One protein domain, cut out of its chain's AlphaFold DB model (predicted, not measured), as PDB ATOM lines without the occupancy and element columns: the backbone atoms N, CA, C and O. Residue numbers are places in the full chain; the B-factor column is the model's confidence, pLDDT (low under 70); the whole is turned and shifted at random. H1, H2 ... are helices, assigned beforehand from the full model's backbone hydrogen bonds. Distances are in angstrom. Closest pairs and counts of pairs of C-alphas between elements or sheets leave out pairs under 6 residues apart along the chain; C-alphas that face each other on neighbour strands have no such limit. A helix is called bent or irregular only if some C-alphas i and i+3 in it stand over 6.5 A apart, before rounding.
ATOM      1  N   VAL A 130     -46.989  17.068 -20.425       86.94
ATOM      2  CA  VAL A 130     -45.883  17.299 -19.471       86.94
ATOM      3  C   VAL A 130     -44.535  17.466 -20.184       86.94
ATOM      4  O   VAL A 130     -43.788  18.395 -19.880       86.94
ATOM      5  N   TYR A 131     -44.241  16.591 -21.151       87.88
ATOM      6  CA  TYR A 131     -43.010  16.648 -21.938       87.88
ATOM      7  C   TYR A 131     -42.924  17.930 -22.776       87.88
ATOM      8  O   TYR A 131     -41.878  18.577 -22.783       87.88
ATOM      9  N   MET A 132     -44.017  18.334 -23.435       89.88
ATOM     10  CA  MET A 132     -44.045  19.562 -24.233       89.88
ATOM     11  C   MET A 132     -43.865  20.811 -23.359       89.88
ATOM     12  O   MET A 132     -43.129  21.715 -23.741       89.88
ATOM     13  N   LEU A 133     -44.455  20.842 -22.160       90.50
ATOM     14  CA  LEU A 133     -44.250  21.924 -21.193       90.50
ATOM     15  C   LEU A 133     -42.795  21.986 -20.694       90.50
ATOM     16  O   LEU A 133     -42.211  23.068 -20.681       90.50
ATOM     17  N   GLU A 134     -42.171  20.853 -20.339       88.88
ATOM     18  CA  GLU A 134     -40.738  20.837 -19.989       88.88
ATOM     19  C   GLU A 134     -39.845  21.252 -21.167       88.88
ATOM     20  O   GLU A 134     -38.862  21.961 -20.946       88.88
ATOM     21  N   LYS A 135     -40.187  20.865 -22.405       90.25
ATOM     22  CA  LYS A 135     -39.480  21.270 -23.632       90.25
ATOM     23  C   LYS A 135     -39.599  22.778 -23.875       90.25
ATOM     24  O   LYS A 135     -38.586  23.423 -24.111       90.25
ATOM     25  N   LEU A 136     -40.801  23.352 -23.784       91.75
ATOM     26  CA  LEU A 136     -41.045  24.791 -23.953       91.75
ATOM     27  C   LEU A 136     -40.283  25.616 -22.902       91.75
ATOM     28  O   LEU A 136     -39.505  26.494 -23.266       91.75
ATOM     29  N   TYR A 137     -40.429  25.292 -21.609       89.50
ATOM     30  CA  TYR A 137     -39.696  25.992 -20.548       89.50
ATOM     31  C   TYR A 137     -38.179  25.814 -20.665       89.50
ATOM     32  O   TYR A 137     -37.438  26.777 -20.480       89.50
ATOM     33  N   THR A 138     -37.700  24.603 -20.972       88.62
ATOM     34  CA  THR A 138     -36.262  24.360 -21.140       88.62
ATOM     35  C   THR A 138     -35.714  25.157 -22.314       88.62
ATOM     36  O   THR A 138     -34.707  25.833 -22.151       88.62
ATOM     37  N   ASP A 139     -36.357  25.120 -23.478       87.31
ATOM     38  CA  ASP A 139     -35.766  25.668 -24.700       87.31
ATOM     39  C   ASP A 139     -35.870  27.197 -24.747       87.31
ATOM     40  O   ASP A 139     -34.946  27.853 -25.229       87.31
ATOM     41  N   GLN A 140     -36.892  27.783 -24.113       81.38
ATOM     42  CA  GLN A 140     -36.935  29.224 -23.867       81.38
ATOM     43  C   GLN A 140     -35.790  29.672 -22.935       81.38
ATOM     44  O   GLN A 140     -35.157  30.696 -23.195       81.38
ATOM     45  N   LEU A 141     -35.448  28.885 -21.901       76.25
ATOM     46  CA  LEU A 141     -34.326  29.171 -20.990       76.25
ATOM     47  C   LEU A 141     -32.944  28.705 -21.511       76.25
ATOM     48  O   LEU A 141     -31.926  29.198 -21.022       76.25
ATOM     49  N   LYS A 142     -32.856  27.829 -22.524       67.56
ATOM     50  CA  LYS A 142     -31.587  27.453 -23.191       67.56
ATOM     51  C   LYS A 142     -30.914  28.654 -23.853       67.56
ATOM     52  O   LYS A 142     -29.687  28.723 -23.859       67.56
ATOM     53  N   SER A 143     -31.698  29.630 -24.325       57.91
ATOM     54  CA  SER A 143     -31.195  30.938 -24.784       57.91
ATOM     55  C   SER A 143     -30.344  31.667 -23.725       57.91
ATOM     56  O   SER A 143     -29.526  32.521 -24.058       57.91
ATOM     57  N   MET A 144     -30.497  31.288 -22.450       53.25
ATOM     58  CA  MET A 144     -29.790  31.811 -21.279       53.25
ATOM     59  C   MET A 144     -28.834  30.776 -20.647       53.25
ATOM     60  O   MET A 144     -28.521  30.879 -19.463       53.25
ATOM     61  N   GLN A 145     -28.378  29.773 -21.412       56.50
ATOM     62  CA  GLN A 145     -27.435  28.720 -20.983       56.50
ATOM     63  C   GLN A 145     -27.927  27.820 -19.823       56.50
ATOM     64  O   GLN A 145     -27.125  27.232 -19.097       56.50
ATOM     65  N   ALA A 146     -29.243  27.674 -19.638       56.78
ATOM     66  CA  ALA A 146     -29.796  26.805 -18.597       56.78
ATOM     67  C   ALA A 146     -29.684  25.299 -18.928       56.78
ATOM     68  O   ALA A 146     -29.899  24.871 -20.064       56.78
ATOM     69  N   ALA A 147     -29.434  24.482 -17.899       67.56
ATOM     70  CA  ALA A 147     -29.622  23.028 -17.950       67.56
ATOM     71  C   ALA A 147     -31.120  22.653 -18.054       67.56
ATOM     72  O   ALA A 147     -31.986  23.506 -17.858       67.56
ATOM     73  N   LYS A 148     -31.437  21.372 -18.327       77.12
ATOM     74  CA  LYS A 148     -32.830  20.891 -18.463       77.12
ATOM     75  C   LYS A 148     -33.685  21.327 -17.263       77.12
ATOM     76  O   LYS A 148     -33.387  20.971 -16.123       77.12
ATOM     77  N   VAL A 149     -34.772  22.044 -17.536       82.50
ATOM     78  CA  VAL A 149     -35.671  22.607 -16.523       82.50
ATOM     79  C   VAL A 149     -36.810  21.627 -16.247       82.50
ATOM     80  O   VAL A 149     -37.456  21.153 -17.180       82.50
ATOM     81  N   THR A 150     -37.087  21.335 -14.970       87.38
ATOM     82  CA  THR A 150     -38.255  20.522 -14.584       87.38
ATOM     83  C   THR A 150     -39.439  21.391 -14.172       87.38
ATOM     84  O   THR A 150     -39.254  22.477 -13.608       87.38
ATOM     85  N   LEU A 151     -40.674  20.902 -14.348       87.00
ATOM     86  CA  LEU A 151     -41.874  21.634 -13.891       87.00
ATOM     87  C   LEU A 151     -41.854  21.908 -12.375       87.00
ATOM     88  O   LEU A 151     -42.366  22.929 -11.910       87.00
ATOM     89  N   ARG A 152     -41.203  21.036 -11.590       87.25
ATOM     90  CA  ARG A 152     -41.003  21.231 -10.145       87.25
ATOM     91  C   ARG A 152     -40.179  22.490  -9.863       87.25
ATOM     92  O   ARG A 152     -40.477  23.202  -8.906       87.25
ATOM     93  N   ASP A 153     -39.162  22.776 -10.670       86.50
ATOM     94  CA  ASP A 153     -38.288  23.938 -10.484       86.50
ATOM     95  C   ASP A 153     -38.957  25.235 -10.942       86.50
ATOM     96  O   ASP A 153     -38.900  26.230 -10.216       86.50
ATOM     97  N   VAL A 154     -39.717  25.191 -12.042       88.62
ATOM     98  CA  VAL A 154     -40.641  26.274 -12.428       88.62
ATOM     99  C   VAL A 154     -41.617  26.571 -11.281       88.62
ATOM    100  O   VAL A 154     -41.760  27.720 -10.870       88.62
ATOM    101  N   GLY A 155     -42.208  25.540 -10.665       88.94
ATOM    102  CA  GLY A 155     -43.083  25.680  -9.495       88.94
ATOM    103  C   GLY A 155     -42.413  26.347  -8.285       88.94
ATOM    104  O   GLY A 155     -43.012  27.225  -7.661       88.94
ATOM    105  N   LYS A 156     -41.155  25.994  -7.966       87.81
ATOM    106  CA  LYS A 156     -40.360  26.667  -6.911       87.81
ATOM    107  C   LYS A 156     -40.131  28.150  -7.226       87.81
ATOM    108  O   LYS A 156     -40.169  28.978  -6.315       87.81
ATOM    109  N   ILE A 157     -39.863  28.478  -8.492       88.25
ATOM    110  CA  ILE A 157     -39.634  29.854  -8.948       88.25
ATOM    111  C   ILE A 157     -40.931  30.660  -8.824       88.25
ATOM    112  O   ILE A 157     -40.918  31.682  -8.145       88.25
ATOM    113  N   ILE A 158     -42.054  30.163  -9.359       90.62
ATOM    114  CA  ILE A 158     -43.366  30.827  -9.264       90.62
ATOM    115  C   ILE A 158     -43.755  31.060  -7.797       90.62
ATOM    116  O   ILE A 158     -44.102  32.187  -7.443       90.62
ATOM    117  N   LYS A 159     -43.618  30.061  -6.905       89.69
ATOM    118  CA  LYS A 159     -43.878  30.271  -5.465       89.69
ATOM    119  C   LYS A 159     -43.035  31.407  -4.888       89.69
ATOM    120  O   LYS A 159     -43.550  32.260  -4.178       89.69
ATOM    121  N   SER A 160     -41.753  31.460  -5.237       90.50
ATOM    122  CA  SER A 160     -40.852  32.507  -4.754       90.50
ATOM    123  C   SER A 160     -41.085  33.898  -5.374       90.50
ATOM    124  O   SER A 160     -40.381  34.830  -4.979       90.50
ATOM    125  N   LEU A 161     -41.995  34.035  -6.341       91.38
ATOM    126  CA  LEU A 161     -42.361  35.303  -6.980       91.38
ATOM    127  C   LEU A 161     -43.739  35.792  -6.523       91.38
ATOM    128  O   LEU A 161     -43.894  36.976  -6.247       91.38
ATOM    129  N   VAL A 162     -44.714  34.882  -6.410       90.94
ATOM    130  CA  VAL A 162     -46.075  35.186  -5.931       90.94
ATOM    131  C   VAL A 162     -46.125  35.285  -4.396       90.94
ATOM    132  O   VAL A 162     -46.921  36.044  -3.854       90.94
ATOM    133  N   GLY A 163     -45.248  34.564  -3.689       88.06
ATOM    134  CA  GLY A 163     -45.127  34.581  -2.229       88.06
ATOM    135  C   GLY A 163     -45.521  33.258  -1.568       88.06
ATOM    136  O   GLY A 163     -46.158  32.393  -2.172       88.06
ATOM    137  N   ASP A 164     -45.146  33.085  -0.298       84.31
ATOM    138  CA  ASP A 164     -45.225  31.776   0.363       84.31
ATOM    139  C   ASP A 164     -46.648  31.268   0.657       84.31
ATOM    140  O   ASP A 164     -46.845  30.067   0.855       84.31
ATOM    141  N   PHE A 165     -47.650  32.145   0.595       81.06
ATOM    142  CA  PHE A 165     -49.070  31.786   0.666       81.06
ATOM    143  C   PHE A 165     -49.588  31.123  -0.624       81.06
ATOM    144  O   PHE A 165     -50.587  30.404  -0.590       81.06
ATOM    145  N   TYR A 166     -48.900  31.302  -1.757       86.69
ATOM    146  CA  TYR A 166     -49.262  30.641  -3.006       86.69
ATOM    147  C   TYR A 166     -48.864  29.156  -2.996       86.69
ATOM    148  O   TYR A 166     -47.810  28.749  -2.486       86.69
ATOM    149  N   HIS A 167     -49.728  28.336  -3.592       81.38
ATOM    150  CA  HIS A 167     -49.604  26.885  -3.682       81.38
ATOM    151  C   HIS A 167     -49.578  26.480  -5.169       81.38
ATOM    152  O   HIS A 167     -50.636  26.270  -5.757       81.38
ATOM    153  N   PRO A 168     -48.395  26.406  -5.816       83.75
ATOM    154  CA  PRO A 168     -48.311  26.125  -7.247       83.75
ATOM    155  C   PRO A 168     -48.772  24.710  -7.588       83.75
ATOM    156  O   PRO A 168     -48.349  23.748  -6.944       83.75
ATOM    157  N   LEU A 169     -49.518  24.577  -8.687       85.19
ATOM    158  CA  LEU A 169     -49.994  23.292  -9.213       85.19
ATOM    159  C   LEU A 169     -48.847  22.283  -9.402       85.19
ATOM    160  O   LEU A 169     -48.933  21.156  -8.920       85.19
ATOM    161  N   TYR A 170     -47.715  22.709  -9.978       85.50
ATOM    162  CA  TYR A 170     -46.529  21.859 -10.174       85.50
ATOM    163  C   TYR A 170     -45.862  21.378  -8.865       85.50
ATOM    164  O   TYR A 170     -45.076  20.424  -8.865       85.50
ATOM    165  N   LEU A 171     -46.162  22.018  -7.728       83.56
ATOM    166  CA  LEU A 171     -45.708  21.586  -6.403       83.56
ATOM    167  C   LEU A 171     -46.720  20.684  -5.673       83.56
ATOM    168  O   LEU A 171     -46.355  20.106  -4.648       83.56
ATOM    169  N   SER A 172     -47.941  20.511  -6.196       84.25
ATOM    170  CA  SER A 172     -48.948  19.615  -5.616       84.25
ATOM    171  C   SER A 172     -48.485  18.155  -5.622       84.25
ATOM    172  O   SER A 172     -47.891  17.668  -6.588       84.25
ATOM    173  N   LYS A 173     -48.810  17.428  -4.543       79.12
ATOM    174  CA  LYS A 173     -48.558  15.983  -4.431       79.12
ATOM    175  C   LYS A 173     -49.328  15.193  -5.491       79.12
ATOM    176  O   LYS A 173     -48.791  14.235  -6.030       79.12
ATOM    177  N   GLU A 174     -50.544  15.621  -5.826       77.81
ATOM    178  CA  GLU A 174     -51.390  14.973  -6.836       77.81
ATOM    179  C   GLU A 174     -50.804  15.117  -8.241       77.81
ATOM    180  O   GLU A 174     -50.712  14.140  -8.983       77.81
ATOM    181  N   PHE A 175     -50.340  16.324  -8.585       80.12
ATOM    182  CA  PHE A 175     -49.654  16.576  -9.851       80.12
ATOM    183  C   PHE A 175     -48.364  15.752  -9.946       80.12
ATOM    184  O   PHE A 175     -48.100  15.130 -10.968       80.12
ATOM    185  N   GLN A 176     -47.587  15.672  -8.862       78.31
ATOM    186  CA  GLN A 176     -46.347  14.890  -8.825       78.31
ATOM    187  C   GLN A 176     -46.567  13.371  -8.836       78.31
ATOM    188  O   GLN A 176     -45.706  12.660  -9.345       78.31
ATOM    189  N   ALA A 177     -47.698  12.873  -8.328       76.00
ATOM    190  CA  ALA A 177     -48.090  11.472  -8.478       76.00
ATOM    191  C   ALA A 177     -48.450  11.154  -9.940       76.00
ATOM    192  O   ALA A 177     -47.936  10.190 -10.501       76.00
ATOM    193  N   LYS A 178     -49.240  12.022 -10.591       74.88
ATOM    194  CA  LYS A 178     -49.563  11.931 -12.030       74.88
ATOM    195  C   LYS A 178     -48.320  12.058 -12.929       74.88
ATOM    196  O   LYS A 178     -48.298  11.500 -14.018       74.88
ATOM    197  N   LEU A 179     -47.273  12.743 -12.459       69.38
ATOM    198  CA  LEU A 179     -45.985  12.897 -13.149       69.38
ATOM    199  C   LEU A 179     -45.117  11.618 -13.154       69.38
ATOM    200  O   LEU A 179     -44.182  11.536 -13.946       69.38
ATOM    201  N   ALA A 180     -45.346  10.673 -12.233       58.31
ATOM    202  CA  ALA A 180     -44.449   9.533 -12.007       58.31
ATOM    203  C   ALA A 180     -45.162   8.298 -11.396       58.31
ATOM    204  O   ALA A 180     -44.831   7.904 -10.271       58.31
ATOM    205  N   PRO A 181     -46.113   7.663 -12.111       53.44
ATOM    206  CA  PRO A 181     -46.912   6.553 -11.578       53.44
ATOM    207  C   PRO A 181     -46.082   5.330 -11.133       53.44
ATOM    208  O   PRO A 181     -46.340   4.779 -10.063       53.44
ATOM    209  N   GLU A 182     -45.036   4.944 -11.878       44.62
ATOM    210  CA  GLU A 182     -44.245   3.724 -11.606       44.62
ATOM    211  C   GLU A 182     -43.565   3.681 -10.224       44.62
ATOM    212  O   GLU A 182     -43.277   2.602  -9.702       44.62
TER     213      GLU A 182
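What this domain is: This is residues 130 to 182 of the 565 residues of an uncharacterized protein of Schistocephalus solidus (UniProt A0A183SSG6). Three separate helices make a flat, thinly joined arrangement: H1 and H2 form a wide V, their first residues near each other and their last residues far out, and the short H3 comes near the end of the printed part, off the narrow end of the V. The link from H1 folds back to the start of H2, and the link after H2 folds back along H2 toward H3, while residues 160 to 165, of which 160 to 162 belong to H2, stick out free at the far end. The printed part has 53 residues with three named helices, in the order H1, H2, H3, and no named strand; the class is all helix. It is only just compact, close to loose, with a radius of gyration of the C-alphas of 12.0 A, and the C-alphas span 32 by 30 by 13 A along their three main axes.

Where its parts are: Find C-alpha 130 at (-45.883, 17.299, -19.471), where H1 begins with the first printed residue. H1 is the longest helix, 13 residues from Val 130 to Lys 142, and it covers 17.9 A from first to last C-alpha. Look next at residues 143 to 150, the link that leads to H2. Find C-alpha 151 at (-41.874, 21.634, -13.891); from there H2 runs through 12 residues, Leu 151 to Val 162, and covers 16.3 A. Residues 163 to 172 form the next link. At C-alpha 173, at (-48.558, 15.983, -4.431), H3 begins; it holds six residues, Lys 173 to Lys 178, and it covers 8.7 A. It ends at C-alpha 178, at (-49.563, 11.931, -12.030), and residues 179 to 182 follow it.

How they stand to each other: Start with H1 and look for the helix it comes near. H1 and H2 are close but not clearly touching, with 2 pairs of C-alphas within 8 A. Their closest C-alphas are those of Glu 134 and Leu 151, 6.3 A apart. The lines of H1 and H2 stand at a steep tilt of 66 degrees, and the two helices run the same way. From centre to centre they are 14.5 A apart. Go on to H3, and you will find that it touches no helix. H2 and H3 are apart, but only just, with their closest C-alphas at 8.4 A. H1 and H3 are apart too. Look at the backbone O and N atoms inside the helices: in H1, H2 and H3, every O i to N i+4 pair is within hydrogen-bond range. None of the three helices is bent or irregular.

The domain as a whole: Look for the two C-alphas farthest apart and you will find those of Met 144 and Glu 182, 33.0 A from each other. The first and last printed C-alphas, those of Val 130 and Glu 182, are 15.8 A apart. The outline is flat. The printed part runs from residue 130 to residue 182 with no cut. The link from H1 to H2, with 8 residues, and the link from H2 to H3, with 10 residues, are both short, and no link is long. Read the B-factor column for the model's own confidence: the mean pLDDT of the printed part is 80.4. It is under 70 in residues 142 to 147, of which 142 belongs to H1, and in residues 179 to 182. By helix, the mean pLDDT is 86 for H1, 89 for H2 and 78 for H3.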